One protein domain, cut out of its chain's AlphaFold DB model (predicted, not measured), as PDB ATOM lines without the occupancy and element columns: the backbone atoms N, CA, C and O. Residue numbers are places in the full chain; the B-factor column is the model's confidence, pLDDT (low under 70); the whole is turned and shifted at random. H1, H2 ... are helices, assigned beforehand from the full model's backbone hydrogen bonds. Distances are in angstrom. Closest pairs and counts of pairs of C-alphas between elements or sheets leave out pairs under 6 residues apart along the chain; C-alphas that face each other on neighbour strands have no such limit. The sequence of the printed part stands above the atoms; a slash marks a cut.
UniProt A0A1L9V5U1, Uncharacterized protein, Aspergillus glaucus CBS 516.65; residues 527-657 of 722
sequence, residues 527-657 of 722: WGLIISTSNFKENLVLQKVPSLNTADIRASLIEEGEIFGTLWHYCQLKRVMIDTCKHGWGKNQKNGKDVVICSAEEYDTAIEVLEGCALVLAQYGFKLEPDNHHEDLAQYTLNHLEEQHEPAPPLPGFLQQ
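Overview. This is residues 527 to 657 of the 722 residues of an uncharacterized protein of Aspergillus glaucus CBS 516.65 (UniProt A0A1L9V5U1). One long helix, H3, makes the long axis, and the other helices are arranged along it. H1 meets its first half and slants away toward little H2, with residues 537 to 542 standing free; H4 folds back across H3 as a helical hairpin, and little H5 packs on another side. Look for 131 residues with five named helices, in the order H1 to H5, and no named strand: the class is all helix. The whole is loose, with a radius of gyration of the C-alphas of 17.7 A and spans of 51 by 35 by 29 A.

Arrangement. Start at H1, residues 527 to 538, which touches H2, residues 540 to 543, only at the corner, closest at C-alphas 536 and 542, 6.3 A apart. With residues 527 to 532 alone, H1 touches H3, residues 551 to 583, at a steep tilt of 59 degrees, opposite ways; the closest C-alphas, of Gly 528 and Ile 558, are 3.9 A apart. Residues 563 to 577 of H3 touch H4, residues 600 to 619, opposite ways at a steep tilt of 40 degrees, closest at C-alphas 566 and 613, 5.7 A. H5, residues 633 to 636, touches H3, with C-alphas 571 and 633 closest at 6.1 A. H1 and H4 are apart. In H1, H3 and H4 every O i to N i+4 pair is within hydrogen-bond range; H2 and H5 are too short for one.

Along the chain. Find C-alpha 527 at (-11.934, 49.693, -39.528), where H1 begins its 15.9 A. H3 runs 47.1 A from C-alpha 551 at (-8.065, 57.496, -24.182). H4 measures 29.4 A; H5 ends at C-alpha 636 at (-19.852, 35.372, -37.719).

Size, cuts and confidence. C-alphas 547 and 584 are farthest apart, 51.6 A. The printed part has no cut. The links H3 to H4 and H4 to H5 are long. Look for pLDDT under 70 at residues 586 to 594.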
ATOM      1  N   TRP A 527     -10.576  49.687 -40.073       85.56
ATOM      2  CA  TRP A 527     -11.934  49.693 -39.528       85.56
ATOM      3  C   TRP A 527     -11.980  50.267 -38.116       85.56
ATOM      4  O   TRP A 527     -12.786  51.164 -37.865       85.56
ATOM      5  N   GLY A 528     -11.081  49.839 -37.227       86.25
ATOM      6  CA  GLY A 528     -11.031  50.338 -35.853       86.25
ATOM      7  C   GLY A 528     -10.852  51.853 -35.764       86.25
ATOM      8  O   GLY A 528     -11.619  52.559 -35.098       86.25
ATOM      9  N   LEU A 529      -9.867  52.381 -36.494       84.94
ATOM     10  CA  LEU A 529      -9.551  53.809 -36.495       84.94
ATOM     11  C   LEU A 529     -10.671  54.645 -37.130       84.94
ATOM     12  O   LEU A 529     -11.029  55.697 -36.590       84.94
ATOM     13  N   ILE A 530     -11.241  54.180 -38.246       86.31
ATOM     14  CA  ILE A 530     -12.348  54.849 -38.942       86.31
ATOM     15  C   ILE A 530     -13.594  54.873 -38.051       86.31
ATOM     16  O   ILE A 530     -14.184  55.937 -37.858       86.31
ATOM     17  N   ILE A 531     -13.976  53.735 -37.463       89.88
ATOM     18  CA  ILE A 531     -15.147  53.622 -36.583       89.88
ATOM     19  C   ILE A 531     -14.987  54.531 -35.368       89.88
ATOM     20  O   ILE A 531     -15.911  55.287 -35.057       89.88
ATOM     21  N   SER A 532     -13.827  54.502 -34.709       90.88
ATOM     22  CA  SER A 532     -13.566  55.328 -33.529       90.88
ATOM     23  C   SER A 532     -13.583  56.819 -33.871       90.88
ATOM     24  O   SER A 532     -14.316  57.593 -33.246       90.88
ATOM     25  N   THR A 533     -12.867  57.232 -34.922       88.19
ATOM     26  CA  THR A 533     -12.793  58.642 -35.336       88.19
ATOM     27  C   THR A 533     -14.164  59.185 -35.724       88.19
ATOM     28  O   THR A 533     -14.562  60.243 -35.230       88.19
ATOM     29  N   SER A 534     -14.919  58.456 -36.551       89.44
ATOM     30  CA  SER A 534     -16.265  58.859 -36.970       89.44
ATOM     31  C   SER A 534     -17.229  58.923 -35.785       89.44
ATOM     32  O   SER A 534     -17.954  59.905 -35.641       89.44
ATOM     33  N   ASN A 535     -17.196  57.950 -34.867       90.69
ATOM     34  CA  ASN A 535     -18.064  57.972 -33.688       90.69
ATOM     35  C   ASN A 535     -17.744  59.143 -32.752       90.69
ATOM     36  O   ASN A 535     -18.651  59.874 -32.366       90.69
ATOM     37  N   PHE A 536     -16.481  59.404 -32.417       88.50
ATOM     38  CA  PHE A 536     -16.156  60.535 -31.538       88.50
ATOM     39  C   PHE A 536     -16.357  61.905 -32.210       88.50
ATOM     40  O   PHE A 536     -16.613  62.900 -31.521       88.50
ATOM     41  N   LYS A 537     -16.293  61.971 -33.544       88.38
ATOM     42  CA  LYS A 537     -16.529  63.199 -34.316       88.38
ATOM     43  C   LYS A 537     -18.011  63.487 -34.579       88.38
ATOM     44  O   LYS A 537     -18.391  64.655 -34.593       88.38
ATOM     45  N   GLU A 538     -18.838  62.465 -34.786       91.88
ATOM     46  CA  GLU A 538     -20.202  62.638 -35.312       91.88
ATOM     47  C   GLU A 538     -21.299  62.104 -34.373       91.88
ATOM     48  O   GLU A 538     -22.439  62.568 -34.430       91.88
ATOM     49  N   ASN A 539     -20.988  61.182 -33.455       91.19
ATOM     50  CA  ASN A 539     -21.979  60.630 -32.532       91.19
ATOM     51  C   ASN A 539     -22.239  61.594 -31.363       91.19
ATOM     52  O   ASN A 539     -21.531  61.611 -30.351       91.19
ATOM     53  N   LEU A 540     -23.316  62.375 -31.485       89.06
ATOM     54  CA  LEU A 540     -23.746  63.348 -30.475       89.06
ATOM     55  C   LEU A 540     -23.954  62.737 -29.081       89.06
ATOM     56  O   LEU A 540     -23.859  63.458 -28.089       89.06
ATOM     57  N   VAL A 541     -24.262  61.439 -28.982       86.88
ATOM     58  CA  VAL A 541     -24.436  60.764 -27.688       86.88
ATOM     59  C   VAL A 541     -23.088  60.611 -26.990       86.88
ATOM     60  O   VAL A 541     -22.979  60.972 -25.822       86.88
ATOM     61  N   LEU A 542     -22.045  60.178 -27.705       85.38
ATOM     62  CA  LEU A 542     -20.688  60.076 -27.156       85.38
ATOM     63  C   LEU A 542     -20.113  61.452 -26.798       85.38
ATOM     64  O   LEU A 542     -19.505  61.612 -25.742       85.38
ATOM     65  N   GLN A 543     -20.371  62.474 -27.617       85.88
ATOM     66  CA  GLN A 543     -19.914  63.843 -27.337       85.88
ATOM     67  C   GLN A 543     -20.551  64.450 -26.085       85.88
ATOM     68  O   GLN A 543     -19.912  65.222 -25.369       85.88
ATOM     69  N   LYS A 544     -21.811  64.103 -25.802       91.44
ATOM     70  CA  LYS A 544     -22.549  64.594 -24.629       91.44
ATOM     71  C   LYS A 544     -22.208  63.854 -23.337       91.44
ATOM     72  O   LYS A 544     -22.675  64.275 -22.280       91.44
ATOM     73  N   VAL A 545     -21.406  62.789 -23.395       91.12
ATOM     74  CA  VAL A 545     -21.016  61.988 -22.229       91.12
ATOM     75  C   VAL A 545     -19.485  61.986 -22.102       91.12
ATOM     76  O   VAL A 545     -18.828  61.040 -22.531       91.12
ATOM     77  N   PRO A 546     -18.881  63.028 -21.491       86.50
ATOM     78  CA  PRO A 546     -17.425  63.171 -21.404       86.50
ATOM     79  C   PRO A 546     -16.713  62.003 -20.717       86.50
ATOM     80  O   PRO A 546     -15.560  61.729 -21.031       86.50
ATOM     81  N   SER A 547     -17.396  61.282 -19.821       90.94
ATOM     82  CA  SER A 547     -16.854  60.085 -19.166       90.94
ATOM     83  C   SER A 547     -16.595  58.923 -20.130       90.94
ATOM     84  O   SER A 547     -15.866  58.010 -19.766       90.94
ATOM     85  N   LEU A 548     -17.175  58.945 -21.336       87.12
ATOM     86  CA  LEU A 548     -16.878  57.990 -22.408       87.12
ATOM     87  C   LEU A 548     -15.764  58.482 -23.347       87.12
ATOM     88  O   LEU A 548     -15.276  57.729 -24.181       87.12
ATOM     89  N   ASN A 549     -15.336  59.740 -23.214       86.81
ATOM     90  CA  ASN A 549     -14.309  60.359 -24.048       86.81
ATOM     91  C   ASN A 549     -12.921  60.289 -23.397       86.81
ATOM     92  O   ASN A 549     -12.221  61.291 -23.253       86.81
ATOM     93  N   THR A 550     -12.536  59.090 -22.978       89.50
ATOM     94  CA  THR A 550     -11.211  58.796 -22.413       89.50
ATOM     95  C   THR A 550     -10.331  58.107 -23.452       89.50
ATOM     96  O   THR A 550     -10.859  57.443 -24.347       89.50
ATOM     97  N   ALA A 551      -9.007  58.207 -23.314       86.62
ATOM     98  CA  ALA A 551      -8.065  57.496 -24.182       86.62
ATOM     99  C   ALA A 551      -8.304  55.973 -24.174       86.62
ATOM    100  O   ALA A 551      -8.351  55.370 -25.241       86.62
ATOM    101  N   ASP A 552      -8.578  55.391 -23.005       90.19
ATOM    102  CA  ASP A 552      -8.800  53.947 -22.853       90.19
ATOM    103  C   ASP A 552     -10.044  53.465 -23.615       90.19
ATOM    104  O   ASP A 552      -9.980  52.508 -24.378       90.19
ATOM    105  N   ILE A 553     -11.174  54.170 -23.481       90.69
ATOM    106  CA  ILE A 553     -12.407  53.849 -24.226       90.69
ATOM    107  C   ILE A 553     -12.212  54.043 -25.735       90.69
ATOM    108  O   ILE A 553     -12.747  53.271 -26.526       90.69
ATOM    109  N   ARG A 554     -11.431  55.046 -26.159       89.75
ATOM    110  CA  ARG A 554     -11.082  55.230 -27.577       89.75
ATOM    111  C   ARG A 554     -10.247  54.069 -28.108       89.75
ATOM    112  O   ARG A 554     -10.529  53.619 -29.212       89.75
ATOM    113  N   ALA A 555      -9.261  53.604 -27.343       87.31
ATOM    114  CA  ALA A 555      -8.429  52.456 -27.696       87.31
ATOM    115  C   ALA A 555      -9.260  51.165 -27.765       87.31
ATOM    116  O   ALA A 555      -9.207  50.462 -28.767       87.31
ATOM    117  N   SER A 556     -10.117  50.926 -26.768       91.88
ATOM    118  CA  SER A 556     -11.056  49.798 -26.755       91.88
ATOM    119  C   SER A 556     -12.025  49.835 -27.943       91.88
ATOM    120  O   SER A 556     -12.242  48.811 -28.582       91.88
ATOM    121  N   LEU A 557     -12.555  51.009 -28.312       91.44
ATOM    122  CA  LEU A 557     -13.421  51.144 -29.488       91.44
ATOM    123  C   LEU A 557     -12.671  50.913 -30.809       91.44
ATOM    124  O   LEU A 557     -13.274  50.439 -31.768       91.44
ATOM    125  N   ILE A 558     -11.381  51.262 -30.881       89.69
ATOM    126  CA  ILE A 558     -10.543  50.942 -32.045       89.69
ATOM    127  C   ILE A 558     -10.403  49.425 -32.166       89.69
ATOM    128  O   ILE A 558     -10.669  48.888 -33.233       89.69
ATOM    129  N   GLU A 559     -10.057  48.733 -31.082       90.56
ATOM    130  CA  GLU A 559      -9.911  47.274 -31.073       90.56
ATOM    131  C   GLU A 559     -11.229  46.560 -31.428       90.56
ATOM    132  O   GLU A 559     -11.276  45.753 -32.357       90.56
ATOM    133  N   GLU A 560     -12.338  46.909 -30.769       93.31
ATOM    134  CA  GLU A 560     -13.651  46.316 -31.057       93.31
ATOM    135  C   GLU A 560     -14.145  46.650 -32.472       93.31
ATOM    136  O   GLU A 560     -14.725  45.800 -33.154       93.31
ATOM    137  N   GLY A 561     -13.905  47.881 -32.933       93.50
ATOM    138  CA  GLY A 561     -14.237  48.311 -34.286       93.50
ATOM    139  C   GLY A 561     -13.440  47.555 -35.346       93.50
ATOM    140  O   GLY A 561     -13.989  47.219 -36.394       93.50
ATOM    141  N   GLU A 562     -12.180  47.236 -35.059       92.69
ATOM    142  CA  GLU A 562     -11.317  46.462 -35.946       92.69
ATOM    143  C   GLU A 562     -11.825  45.030 -36.101       92.69
ATOM    144  O   GLU A 562     -12.008  44.558 -37.226       92.69
ATOM    145  N   ILE A 563     -12.152  44.371 -34.985       92.50
ATOM    146  CA  ILE A 563     -12.744  43.029 -34.991       92.50
ATOM    147  C   ILE A 563     -14.059  43.045 -35.770       92.50
ATOM    148  O   ILE A 563     -14.244  42.257 -36.696       92.50
ATOM    149  N   PHE A 564     -14.971  43.960 -35.430       93.62
ATOM    150  CA  PHE A 564     -16.293  44.028 -36.048       93.62
ATOM    151  C   PHE A 564     -16.224  44.302 -37.553       93.62
ATOM    152  O   PHE A 564     -16.863  43.600 -38.342       93.62
ATOM    153  N   GLY A 565     -15.458  45.313 -37.959       93.44
ATOM    154  CA  GLY A 565     -15.341  45.690 -39.362       93.44
ATOM    155  C   GLY A 565     -14.676  44.597 -40.193       93.44
ATOM    156  O   GLY A 565     -15.156  44.284 -41.283       93.44
ATOM    157  N   THR A 566     -13.641  43.947 -39.653       93.38
ATOM    158  CA  THR A 566     -12.957  42.838 -40.333       93.38
ATOM    159  C   THR A 566     -13.869  41.621 -40.476       93.38
ATOM    160  O   THR A 566     -13.936  41.028 -41.550       93.38
ATOM    161  N   LEU A 567     -14.641  41.283 -39.437       94.12
ATOM    162  CA  LEU A 567     -15.626  40.197 -39.453       94.12
ATOM    163  C   LEU A 567     -16.723  40.444 -40.500       94.12
ATOM    164  O   LEU A 567     -17.052  39.559 -41.292       94.12
ATOM    165  N   TRP A 568     -17.257  41.670 -40.544       94.25
ATOM    166  CA  TRP A 568     -18.240  42.073 -41.547       94.25
ATOM    167  C   TRP A 568     -17.657  41.992 -42.961       94.25
ATOM    168  O   TRP A 568     -18.277  41.391 -43.840       94.25
ATOM    169  N   HIS A 569     -16.458  42.543 -43.168       94.38
ATOM    170  CA  HIS A 569     -15.785  42.556 -44.465       94.38
ATOM    171  C   HIS A 569     -15.524  41.134 -44.967       94.38
ATOM    172  O   HIS A 569     -15.902  40.812 -46.092       94.38
ATOM    173  N   TYR A 570     -14.994  40.262 -44.105       95.44
ATOM    174  CA  TYR A 570     -14.788  38.846 -44.395       95.44
ATOM    175  C   TYR A 570     -16.081  38.165 -44.864       95.44
ATOM    176  O   TYR A 570     -16.117  37.547 -45.928       95.44
ATOM    177  N   CYS A 571     -17.172  38.324 -44.107       93.94
ATOM    178  CA  CYS A 571     -18.450  37.690 -44.424       93.94
ATOM    179  C   CYS A 571     -19.039  38.189 -45.747       93.94
ATOM    180  O   CYS A 571     -19.506  37.382 -46.553       93.94
ATOM    181  N   GLN A 572     -19.040  39.505 -45.977       93.75
ATOM    182  CA  GLN A 572     -19.587  40.075 -47.212       93.75
ATOM    183  C   GLN A 572     -18.753  39.669 -48.424       93.75
ATOM    184  O   GLN A 572     -19.309  39.216 -49.424       93.75
ATOM    185  N   LEU A 573     -17.427  39.771 -48.318       94.81
ATOM    186  CA  LEU A 573     -16.522  39.431 -49.405       94.81
ATOM    187  C   LEU A 573     -16.630  37.949 -49.766       94.81
ATOM    188  O   LEU A 573     -16.795  37.612 -50.935       94.81
ATOM    189  N   LYS A 574     -16.655  37.059 -48.765       95.19
ATOM    190  CA  LYS A 574     -16.807  35.621 -49.000       95.19
ATOM    191  C   LYS A 574     -18.146  35.270 -49.654       95.19
ATOM    192  O   LYS A 574     -18.161  34.450 -50.569       95.19
ATOM    193  N   ARG A 575     -19.258  35.914 -49.265       92.56
ATOM    194  CA  ARG A 575     -20.566  35.744 -49.941       92.56
ATOM    195  C   ARG A 575     -20.495  36.145 -51.409       92.56
ATOM    196  O   ARG A 575     -20.851  35.344 -52.269       92.56
ATOM    197  N   VAL A 576     -19.970  37.337 -51.687       92.81
ATOM    198  CA  VAL A 576     -19.808  37.852 -53.055       92.81
ATOM    199  C   VAL A 576     -18.919  36.927 -53.887       92.81
ATOM    200  O   VAL A 576     -19.256  36.606 -55.025       92.81
ATOM    201  N   MET A 577     -17.809  36.438 -53.329       94.25
ATOM    202  CA  MET A 577     -16.917  35.504 -54.019       94.25
ATOM    203  C   MET A 577     -17.591  34.152 -54.292       94.25
ATOM    204  O   MET A 577     -17.477  33.642 -55.406       94.25
ATOM    205  N   ILE A 578     -18.334  33.590 -53.330       91.25
ATOM    206  CA  ILE A 578     -19.114  32.353 -53.511       91.25
ATOM    207  C   ILE A 578     -20.156  32.528 -54.620       91.25
ATOM    208  O   ILE A 578     -20.296  31.660 -55.486       91.25
ATOM    209  N   ASP A 579     -20.880  33.643 -54.627       87.75
ATOM    210  CA  ASP A 579     -21.887  33.909 -55.651       87.75
ATOM    211  C   ASP A 579     -21.241  34.151 -57.020       87.75
ATOM    212  O   ASP A 579     -21.725  33.635 -58.029       87.75
ATOM    213  N   THR A 580     -20.071  34.791 -57.062       90.06
ATOM    214  CA  THR A 580     -19.259  34.902 -58.284       90.06
ATOM    215  C   THR A 580     -18.841  33.519 -58.797       90.06
ATOM    216  O   THR A 580     -18.958  33.242 -59.988       90.06
ATOM    217  N   CYS A 581     -18.430  32.590 -57.928       88.88
ATOM    218  CA  CYS A 581     -18.113  31.216 -58.336       88.88
ATOM    219  C   CYS A 581     -19.324  30.464 -58.910       88.88
ATOM    220  O   CYS A 581     -19.157  29.656 -59.827       88.88
ATOM    221  N   LYS A 582     -20.535  30.717 -58.396       85.25
ATOM    222  CA  LYS A 582     -21.776  30.098 -58.894       85.25
ATOM    223  C   LYS A 582     -22.233  30.685 -60.228       85.25
ATOM    224  O   LYS A 582     -22.737  29.948 -61.073       85.25
ATOM    225  N   HIS A 583     -22.108  32.000 -60.391       82.56
ATOM    226  CA  HIS A 583     -22.710  32.740 -61.503       82.56
ATOM    227  C   HIS A 583     -21.716  33.112 -62.614       82.56
ATOM    228  O   HIS A 583     -22.143  33.477 -63.710       82.56
ATOM    229  N   GLY A 584     -20.414  32.958 -62.365       83.56
ATOM    230  CA  GLY A 584     -19.349  33.441 -63.239       83.56
ATOM    231  C   GLY A 584     -19.119  34.946 -63.103       83.56
ATOM    232  O   GLY A 584     -19.759  35.622 -62.297       83.56
ATOM    233  N   TRP A 585     -18.191  35.474 -63.902       85.75
ATOM    234  CA  TRP A 585     -17.856  36.904 -63.901       85.75
ATOM    235  C   TRP A 585     -19.074  37.786 -64.203       85.75
ATOM    236  O   TRP A 585     -19.862  37.497 -65.103       85.75
ATOM    237  N   GLY A 586     -19.234  38.896 -63.488       69.88
ATOM    238  CA  GLY A 586     -20.334  39.824 -63.739       69.88
ATOM    239  C   GLY A 586     -20.234  40.546 -65.089       69.88
ATOM    240  O   GLY A 586     -19.226  41.174 -65.394       69.88
ATOM    241  N   LYS A 587     -21.328  40.583 -65.865       57.34
ATOM    242  CA  LYS A 587     -21.645  41.755 -66.704       57.34
ATOM    243  C   LYS A 587     -22.684  42.577 -65.961       57.34
ATOM    244  O   LYS A 587     -23.784  42.067 -65.785       57.34
ATOM    245  N   ASN A 588     -22.337  43.811 -65.571       51.72
ATOM    246  CA  ASN A 588     -23.207  44.854 -64.999       51.72
ATOM    247  C   ASN A 588     -24.709  44.523 -65.094       51.72
ATOM    248  O   ASN A 588     -25.384  44.891 -66.065       51.72
ATOM    249  N   GLN A 589     -25.235  43.774 -64.119       52.06
ATOM    250  CA  GLN A 589     -26.628  43.358 -64.159       52.06
ATOM    251  C   GLN A 589     -27.499  44.584 -63.877       52.06
ATOM    252  O   GLN A 589     -27.591  45.059 -62.749       52.06
ATOM    253  N   LYS A 590     -28.198  45.081 -64.904       47.06
ATOM    254  CA  LYS A 590     -29.141  46.213 -64.802       47.06
ATOM    255  C   LYS A 590     -30.317  45.972 -63.837       47.06
ATOM    256  O   LYS A 590     -31.076  46.899 -63.582       47.06
ATOM    257  N   ASN A 591     -30.453  44.760 -63.288       46.91
ATOM    258  CA  ASN A 591     -31.566  44.339 -62.436       46.91
ATOM    259  C   ASN A 591     -31.119  43.876 -61.029       46.91
ATOM    260  O   ASN A 591     -31.713  42.963 -60.472       46.91
ATOM    261  N   GLY A 592     -30.080  44.497 -60.462       50.47
ATOM    262  CA  GLY A 592     -29.948  44.800 -59.026       50.47
ATOM    263  C   GLY A 592     -30.293  43.740 -57.970       50.47
ATOM    264  O   GLY A 592     -30.887  44.121 -56.963       50.47
ATOM    265  N   LYS A 593     -29.959  42.455 -58.148       55.28
ATOM    266  CA  LYS A 593     -30.158  41.462 -57.072       55.28
ATOM    267  C   LYS A 593     -28.910  40.716 -56.615       55.28
ATOM    268  O   LYS A 593     -28.815  40.506 -55.414       55.28
ATOM    269  N   ASP A 594     -27.937  40.459 -57.486       59.22
ATOM    270  CA  ASP A 594     -26.728  39.726 -57.095       59.22
ATOM    271  C   ASP A 594     -25.473  40.561 -57.399       59.22
ATOM    272  O   ASP A 594     -25.217  40.932 -58.548       59.22
ATOM    273  N   VAL A 595     -24.721  40.909 -56.349       74.06
ATOM    274  CA  VAL A 595     -23.432  41.610 -56.447       74.06
ATOM    275  C   VAL A 595     -22.356  40.550 -56.671       74.06
ATOM    276  O   VAL A 595     -22.120  39.724 -55.795       74.06
ATOM    277  N   VAL A 596     -21.730  40.556 -57.847       84.94
ATOM    278  CA  VAL A 596     -20.656  39.623 -58.227       84.94
ATOM    279  C   VAL A 596     -19.419  40.392 -58.685       84.94
ATOM    280  O   VAL A 596     -19.534  41.505 -59.201       84.94
ATOM    281  N   ILE A 597     -18.248  39.779 -58.523       88.62
ATOM    282  CA  ILE A 597     -16.960  40.317 -58.972       88.62
ATOM    283  C   ILE A 597     -16.896  40.302 -60.507       88.62
ATOM    284  O   ILE A 597     -17.354  39.360 -61.167       88.62
ATOM    285  N   CYS A 598     -16.359  41.374 -61.092       84.31
ATOM    286  CA  CYS A 598     -16.457  41.630 -62.530       84.31
ATOM    287  C   CYS A 598     -15.226  41.179 -63.325       84.31
ATOM    288  O   CYS A 598     -15.323  41.014 -64.543       84.31
ATOM    289  N   SER A 599     -14.081  40.969 -62.674       86.38
ATOM    290  CA  SER A 599     -12.843  40.565 -63.344       86.38
ATOM    291  C   SER A 599     -12.028  39.556 -62.536       86.38
ATOM    292  O   SER A 599     -12.170  39.434 -61.320       86.38
ATOM    293  N   ALA A 600     -11.140  38.842 -63.230       87.88
ATOM    294  CA  ALA A 600     -10.186  37.939 -62.594       87.88
ATOM    295  C   ALA A 600      -9.200  38.687 -61.682       87.88
ATOM    296  O   ALA A 600      -8.899  38.206 -60.598       87.88
ATOM    297  N   GLU A 601      -8.768  39.885 -62.084       88.75
ATOM    298  CA  GLU A 601      -7.860  40.735 -61.302       88.75
ATOM    299  C   GLU A 601      -8.499  41.173 -59.975       88.75
ATOM    300  O   GLU A 601      -7.883  41.053 -58.920       88.75
ATOM    301  N   GLU A 602      -9.766  41.608 -60.009       90.06
ATOM    302  CA  GLU A 602     -10.531  41.960 -58.805       90.06
ATOM    303  C   GLU A 602     -10.719  40.740 -57.890       90.06
ATOM    304  O   GLU A 602     -10.684  40.868 -56.670       90.06
ATOM    305  N   TYR A 603     -10.868  39.544 -58.464       92.69
ATOM    306  CA  TYR A 603     -10.988  38.299 -57.703       92.69
ATOM    307  C   TYR A 603      -9.678  37.875 -57.039       92.69
ATOM    308  O   TYR A 603      -9.702  37.412 -55.902       92.69
ATOM    309  N   ASP A 604      -8.541  38.049 -57.715       90.12
ATOM    310  CA  ASP A 604      -7.224  37.798 -57.123       90.12
ATOM    311  C   ASP A 604      -6.977  38.767 -55.954       90.12
ATOM    312  O   ASP A 604      -6.586  38.334 -54.871       90.12
ATOM    313  N   THR A 605      -7.337  40.047 -56.109       90.62
ATOM    314  CA  THR A 605      -7.337  41.001 -54.986       90.62
ATOM    315  C   THR A 605      -8.304  40.577 -53.878       90.62
ATOM    316  O   THR A 605      -7.964  40.658 -52.704       90.62
ATOM    317  N   ALA A 606      -9.501  40.085 -54.210       93.25
ATOM    318  CA  ALA A 606     -10.463  39.609 -53.217       93.25
ATOM    319  C   ALA A 606      -9.932  38.414 -52.405       93.25
ATOM    320  O   ALA A 606     -10.193  38.342 -51.207       93.25
ATOM    321  N   ILE A 607      -9.160  37.510 -53.019       93.38
ATOM    322  CA  ILE A 607      -8.475  36.417 -52.310       93.38
ATOM    323  C   ILE A 607      -7.490  36.990 -51.286       93.38
ATOM    324  O   ILE A 607      -7.578  36.642 -50.110       93.38
ATOM    325  N   GLU A 608      -6.611  37.900 -51.709       90.75
ATOM    326  CA  GLU A 608      -5.636  38.546 -50.817       90.75
ATOM    327  C   GLU A 608      -6.332  39.294 -49.669       90.75
ATOM    328  O   GLU A 608      -5.899  39.218 -48.515       90.75
ATOM    329  N   VAL A 609      -7.444  39.979 -49.976       91.69
ATOM    330  CA  VAL A 609      -8.265  40.702 -48.995       91.69
ATOM    331  C   VAL A 609      -8.891  39.749 -47.967       91.69
ATOM    332  O   VAL A 609      -8.904  40.007 -46.758       91.69
ATOM    333  N   LEU A 610      -9.415  38.619 -48.437       94.62
ATOM    334  CA  LEU A 610     -10.074  37.623 -47.599       94.62
ATOM    335  C   LEU A 610      -9.081  36.900 -46.676       94.62
ATOM    336  O   LEU A 610      -9.388  36.676 -45.502       94.62
ATOM    337  N   GLU A 611      -7.896  36.555 -47.185       92.62
ATOM    338  CA  GLU A 611      -6.828  35.917 -46.407       92.62
ATOM    339  C   GLU A 611      -6.310  36.832 -45.296       92.62
ATOM    340  O   GLU A 611      -6.170  36.391 -44.154       92.62
ATOM    341  N   GLY A 612      -6.089  38.118 -45.581       89.31
ATOM    342  CA  GLY A 612      -5.646  39.042 -44.542       89.31
ATOM    343  C   GLY A 612      -6.726  39.332 -43.496       89.31
ATOM    344  O   GLY A 612      -6.412  39.382 -42.307       89.31
ATOM    345  N   CYS A 613      -8.008  39.387 -43.879       92.75
ATOM    346  CA  CYS A 613      -9.101  39.442 -42.899       92.75
ATOM    347  C   CYS A 613      -9.097  38.211 -41.974       92.75
ATOM    348  O   CYS A 613      -9.270  38.343 -40.762       92.75
ATOM    349  N   ALA A 614      -8.873  37.012 -42.530       92.56
ATOM    350  CA  ALA A 614      -8.785  35.785 -41.741       92.56
ATOM    351  C   ALA A 614      -7.596  35.803 -40.770       92.56
ATOM    352  O   ALA A 614      -7.744  35.378 -39.624       92.56
ATOM    353  N   LEU A 615      -6.441  36.318 -41.204       90.12
ATOM    354  CA  LEU A 615      -5.247  36.457 -40.367       90.12
ATOM    355  C   LEU A 615      -5.483  37.391 -39.177       90.12
ATOM    356  O   LEU A 615      -5.177  37.010 -38.049       90.12
ATOM    357  N   VAL A 616      -6.075  38.569 -39.404       88.06
ATOM    358  CA  VAL A 616      -6.418  39.512 -38.325       88.06
ATOM    359  C   VAL A 616      -7.372  38.859 -37.330       88.06
ATOM    360  O   VAL A 616      -7.116  38.840 -36.131       88.06
ATOM    361  N   LEU A 617      -8.459  38.252 -37.807       91.75
ATOM    362  CA  LEU A 617      -9.458  37.632 -36.933       91.75
ATOM    363  C   LEU A 617      -8.902  36.414 -36.171       91.75
ATOM    364  O   LEU A 617      -9.299  36.170 -35.030       91.75
ATOM    365  N   ALA A 618      -7.940  35.684 -36.742       90.88
ATOM    366  CA  ALA A 618      -7.261  34.589 -36.051       90.88
ATOM    367  C   ALA A 618      -6.477  35.064 -34.814       90.88
ATOM    368  O   ALA A 618      -6.446  34.344 -33.813       90.88
ATOM    369  N   GLN A 619      -5.913  36.280 -34.836       88.94
ATOM    370  CA  GLN A 619      -5.232  36.876 -33.673       88.94
ATOM    371  C   GLN A 619      -6.191  37.073 -32.487       88.94
ATOM    372  O   GLN A 619      -5.792  36.910 -31.335       88.94
ATOM    373  N   TYR A 620      -7.476  37.313 -32.763       91.31
ATOM    374  CA  TYR A 620      -8.540  37.439 -31.761       91.31
ATOM    375  C   TYR A 620      -9.246  36.106 -31.445       91.31
ATOM    376  O   TYR A 620     -10.285  36.081 -30.784       91.31
ATOM    377  N   GLY A 621      -8.695  34.975 -31.901       92.44
ATOM    378  CA  GLY A 621      -9.187  33.633 -31.580       92.44
ATOM    379  C   GLY A 621     -10.347  33.131 -32.448       92.44
ATOM    380  O   GLY A 621     -10.909  32.072 -32.143       92.44
ATOM    381  N   PHE A 622     -10.699  33.829 -33.531       93.81
ATOM    382  CA  PHE A 622     -11.675  33.325 -34.497       93.81
ATOM    383  C   PHE A 622     -11.063  32.197 -35.333       93.81
ATOM    384  O   PHE A 622      -9.947  32.294 -35.838       93.81
ATOM    385  N   LYS A 623     -11.811  31.104 -35.495       93.38
ATOM    386  CA  LYS A 623     -11.415  29.969 -36.335       93.38
ATOM    387  C   LYS A 623     -12.135  30.080 -37.664       93.38
ATOM    388  O   LYS A 623     -13.264  29.611 -37.767       93.38
ATOM    389  N   LEU A 624     -11.500  30.751 -38.615       93.38
ATOM    390  CA  LEU A 624     -12.020  30.936 -39.965       93.38
ATOM    391  C   LEU A 624     -11.357  29.947 -40.917       93.38
ATOM    392  O   LEU A 624     -10.172  29.633 -40.788       93.38
ATOM    393  N   GLU A 625     -12.119  29.481 -41.893       93.94
ATOM    394  CA  GLU A 625     -11.685  28.550 -42.927       93.94
ATOM    395  C   GLU A 625     -11.864  29.215 -44.301       93.94
ATOM    396  O   GLU A 625     -12.788  28.859 -45.038       93.94
ATOM    397  N   PRO A 626     -11.000  30.179 -44.689       93.56
ATOM    398  CA  PRO A 626     -11.166  30.941 -45.931       93.56
ATOM    399  C   PRO A 626     -11.288  30.043 -47.160       93.56
ATOM    400  O   PRO A 626     -12.139  30.314 -48.000       93.56
ATOM    401  N   ASP A 627     -10.570  28.919 -47.197       94.50
ATOM    402  CA  ASP A 627     -10.594  27.952 -48.299       94.50
ATOM    403  C   ASP A 627     -11.783  26.966 -48.291       94.50
ATOM    404  O   ASP A 627     -11.951  26.188 -49.231       94.50
ATOM    405  N   ASN A 628     -12.634  26.988 -47.259       93.62
ATOM    406  CA  ASN A 628     -13.838  26.159 -47.189       93.62
ATOM    407  C   ASN A 628     -15.035  26.873 -47.835       93.62
ATOM    408  O   ASN A 628     -15.544  27.867 -47.313       93.62
ATOM    409  N   HIS A 629     -15.538  26.325 -48.941       89.25
ATOM    410  CA  HIS A 629     -16.699  26.851 -49.665       89.25
ATOM    411  C   HIS A 629     -18.006  26.767 -48.844       89.25
ATOM    412  O   HIS A 629     -18.950  27.519 -49.084       89.25
ATOM    413  N   HIS A 630     -18.091  25.844 -47.884       91.38
ATOM    414  CA  HIS A 630     -19.270  25.625 -47.040       91.38
ATOM    415  C   HIS A 630     -19.108  26.181 -45.622       91.38
ATOM    416  O   HIS A 630     -19.818  25.753 -44.713       91.38
ATOM    417  N   GLU A 631     -18.163  27.094 -45.411       92.62
ATOM    418  CA  GLU A 631     -18.039  27.764 -44.123       92.62
ATOM    419  C   GLU A 631     -19.363  28.451 -43.756       92.62
ATOM    420  O   GLU A 631     -19.922  29.221 -44.542       92.62
ATOM    421  N   ASP A 632     -19.876  28.152 -42.563       90.62
ATOM    422  CA  ASP A 632     -21.091  28.779 -42.062       90.62
ATOM    423  C   ASP A 632     -20.788  30.223 -41.657       90.62
ATOM    424  O   ASP A 632     -20.238  30.487 -40.590       90.62
ATOM    425  N   LEU A 633     -21.142  31.170 -42.523       91.06
ATOM    426  CA  LEU A 633     -20.938  32.594 -42.264       91.06
ATOM    427  C   LEU A 633     -21.936  33.161 -41.246       91.06
ATOM    428  O   LEU A 633     -21.701  34.247 -40.716       91.06
ATOM    429  N   ALA A 634     -23.038  32.459 -40.956       87.94
ATOM    430  CA  ALA A 634     -24.049  32.940 -40.016       87.94
ATOM    431  C   ALA A 634     -23.516  32.980 -38.573       87.94
ATOM    432  O   ALA A 634     -23.959  33.790 -37.760       87.94
ATOM    433  N   GLN A 635     -22.517  32.155 -38.246       87.94
ATOM    434  CA  GLN A 635     -21.877  32.177 -36.926       87.94
ATOM    435  C   GLN A 635     -21.022  33.437 -36.685       87.94
ATOM    436  O   GLN A 635     -20.699  33.750 -35.541       87.94
ATOM    437  N   TYR A 636     -20.672  34.161 -37.753       89.00
ATOM    438  CA  TYR A 636     -19.852  35.372 -37.719       89.00
ATOM    439  C   TYR A 636     -20.666  36.634 -38.053       89.00
ATOM    440  O   TYR A 636     -20.094  37.683 -38.323       89.00
ATOM    441  N   THR A 637     -22.001  36.575 -38.056       84.12
ATOM    442  CA  THR A 637     -22.841  37.771 -38.219       84.12
ATOM    443  C   THR A 637     -23.432  38.222 -36.886       84.12
ATOM    444  O   THR A 637     -23.780  37.412 -36.029       84.12
ATOM    445  N   LEU A 638     -23.622  39.534 -36.723       79.62
ATOM    446  CA  LEU A 638     -24.444  40.078 -35.634       79.62
ATOM    447  C   LEU A 638     -25.949  39.984 -35.936       79.62
ATOM    448  O   LEU A 638     -26.780  40.268 -35.075       79.62
ATOM    449  N   ASN A 639     -26.326  39.615 -37.164       82.25
ATOM    450  CA  ASN A 639     -27.722  39.527 -37.559       82.25
ATOM    451  C   ASN A 639     -28.351  38.202 -37.102       82.25
ATOM    452  O   ASN A 639     -28.332  37.209 -37.822       82.25
ATOM    453  N   HIS A 640     -28.990  38.213 -35.933       73.38
ATOM    454  CA  HIS A 640     -29.701  37.053 -35.375       73.38
ATOM    455  C   HIS A 640     -30.907  36.568 -36.202       73.38
ATOM    456  O   HIS A 640     -31.527  35.571 -35.837       73.38
ATOM    457  N   LEU A 641     -31.284  37.285 -37.267       77.56
ATOM    458  CA  LEU A 641     -32.350  36.870 -38.181       77.56
ATOM    459  C   LEU A 641     -31.854  35.929 -39.285       77.56
ATOM    460  O   LEU A 641     -32.683  35.376 -40.004       77.56
ATOM    461  N   GLU A 642     -30.540  35.763 -39.453       74.62
ATOM    462  CA  GLU A 642     -30.015  34.757 -40.372       74.62
ATOM    463  C   GLU A 642     -30.217  33.363 -39.769       74.62
ATOM    464  O   GLU A 642     -29.770  33.071 -38.659       74.62
ATOM    465  N   GLU A 643     -30.949  32.510 -40.488       73.12
ATOM    466  CA  GLU A 643     -31.167  31.128 -40.077       73.12
ATOM    467  C   GLU A 643     -29.825  30.390 -40.066       73.12
ATOM    468  O   GLU A 643     -29.146  30.293 -41.087       73.12
ATOM    469  N   GLN A 644     -29.450  29.851 -38.906       71.38
ATOM    470  CA  GLN A 644     -28.325  28.930 -38.813       71.38
ATOM    471  C   GLN A 644     -28.689  27.657 -39.576       71.38
ATOM    472  O   GLN A 644     -29.629  26.942 -39.212       71.38
ATOM    473  N   HIS A 645     -27.966  27.387 -40.656       72.69
ATOM    474  CA  HIS A 645     -28.112  26.145 -41.397       72.69
ATOM    475  C   HIS A 645     -27.301  25.034 -40.725       72.69
ATOM    476  O   HIS A 645     -26.288  25.291 -40.078       72.69
ATOM    477  N   GLU A 646     -27.740  23.779 -40.867       76.69
ATOM    478  CA  GLU A 646     -26.904  22.655 -40.442       76.69
ATOM    479  C   GLU A 646     -25.567  22.712 -41.201       76.69
ATOM    480  O   GLU A 646     -25.580  22.878 -42.427       76.69
ATOM    481  N   PRO A 647     -24.422  22.583 -40.504       74.69
ATOM    482  CA  PRO A 647     -23.117  22.734 -41.123       74.69
ATOM    483  C   PRO A 647     -22.943  21.660 -42.195       74.69
ATOM    484  O   PRO A 647     -22.917  20.458 -41.909       74.69
ATOM    485  N   ALA A 648     -22.843  22.100 -43.448       82.81
ATOM    486  CA  ALA A 648     -22.518  21.202 -44.540       82.81
ATOM    487  C   ALA A 648     -21.066  20.713 -44.362       82.81
ATOM    488  O   ALA A 648     -20.238  21.422 -43.783       82.81
ATOM    489  N   PRO A 649     -20.722  19.502 -44.835       85.31
ATOM    490  CA  PRO A 649     -19.349  19.023 -44.754       85.31
ATOM    491  C   PRO A 649     -18.400  20.002 -45.469       85.31
ATOM    492  O   PRO A 649     -18.763  20.504 -46.542       85.31
ATOM    493  N   PRO A 650     -17.205  20.263 -44.906       86.44
ATOM    494  CA  PRO A 650     -16.272  21.237 -45.453       86.44
ATOM    495  C   PRO A 650     -15.869  20.852 -46.876       86.44
ATOM    496  O   PRO A 650     -15.582  19.685 -47.164       86.44
ATOM    497  N   LEU A 651     -15.853  21.842 -47.764       87.44
ATOM    498  CA  LEU A 651     -15.447  21.694 -49.155       87.44
ATOM    499  C   LEU A 651     -14.213  22.578 -49.395       87.44
ATOM    500  O   LEU A 651     -14.383  23.769 -49.656       87.44
ATOM    501  N   PRO A 652     -12.991  22.026 -49.255       82.94
ATOM    502  CA  PRO A 652     -11.754  22.769 -49.489       82.94
ATOM    503  C   PRO A 652     -11.560  23.050 -50.982       82.94
ATOM    504  O   PRO A 652     -12.164  22.378 -51.827       82.94
ATOM    505  N   GLY A 653     -10.673  23.984 -51.315       84.69
ATOM    506  CA  GLY A 653     -10.373  24.331 -52.702       84.69
ATOM    507  C   GLY A 653     -10.966  25.659 -53.177       84.69
ATOM    508  O   GLY A 653     -10.889  25.960 -54.369       84.69
ATOM    509  N   PHE A 654     -11.626  26.416 -52.293       89.12
ATOM    510  CA  PHE A 654     -12.355  27.629 -52.663       89.12
ATOM    511  C   PHE A 654     -11.437  28.711 -53.240       89.12
ATOM    512  O   PHE A 654     -11.762  29.292 -54.271       89.12
ATOM    513  N   LEU A 655     -10.268  28.946 -52.640       90.12
ATOM    514  CA  LEU A 655      -9.350  30.005 -53.079       90.12
ATOM    515  C   LEU A 655      -8.669  29.662 -54.412       90.12
ATOM    516  O   LEU A 655      -8.277  30.551 -55.173       90.12
ATOM    517  N   GLN A 656      -8.537  28.370 -54.731       90.31
ATOM    518  CA  GLN A 656      -7.995  27.922 -56.019       90.31
ATOM    519  C   GLN A 656      -9.081  27.781 -57.092       90.31
ATOM    520  O   GLN A 656      -8.761  27.647 -58.278       90.31
ATOM    521  N   GLN A 657     -10.360  27.829 -56.713       88.44
ATOM    522  CA  GLN A 657     -11.456  27.834 -57.665       88.44
ATOM    523  C   GLN A 657     -11.449  29.158 -58.431       88.44
ATOM    524  O   GLN A 657     -11.414  30.246 -57.861       88.44
TER     525      GLN A 657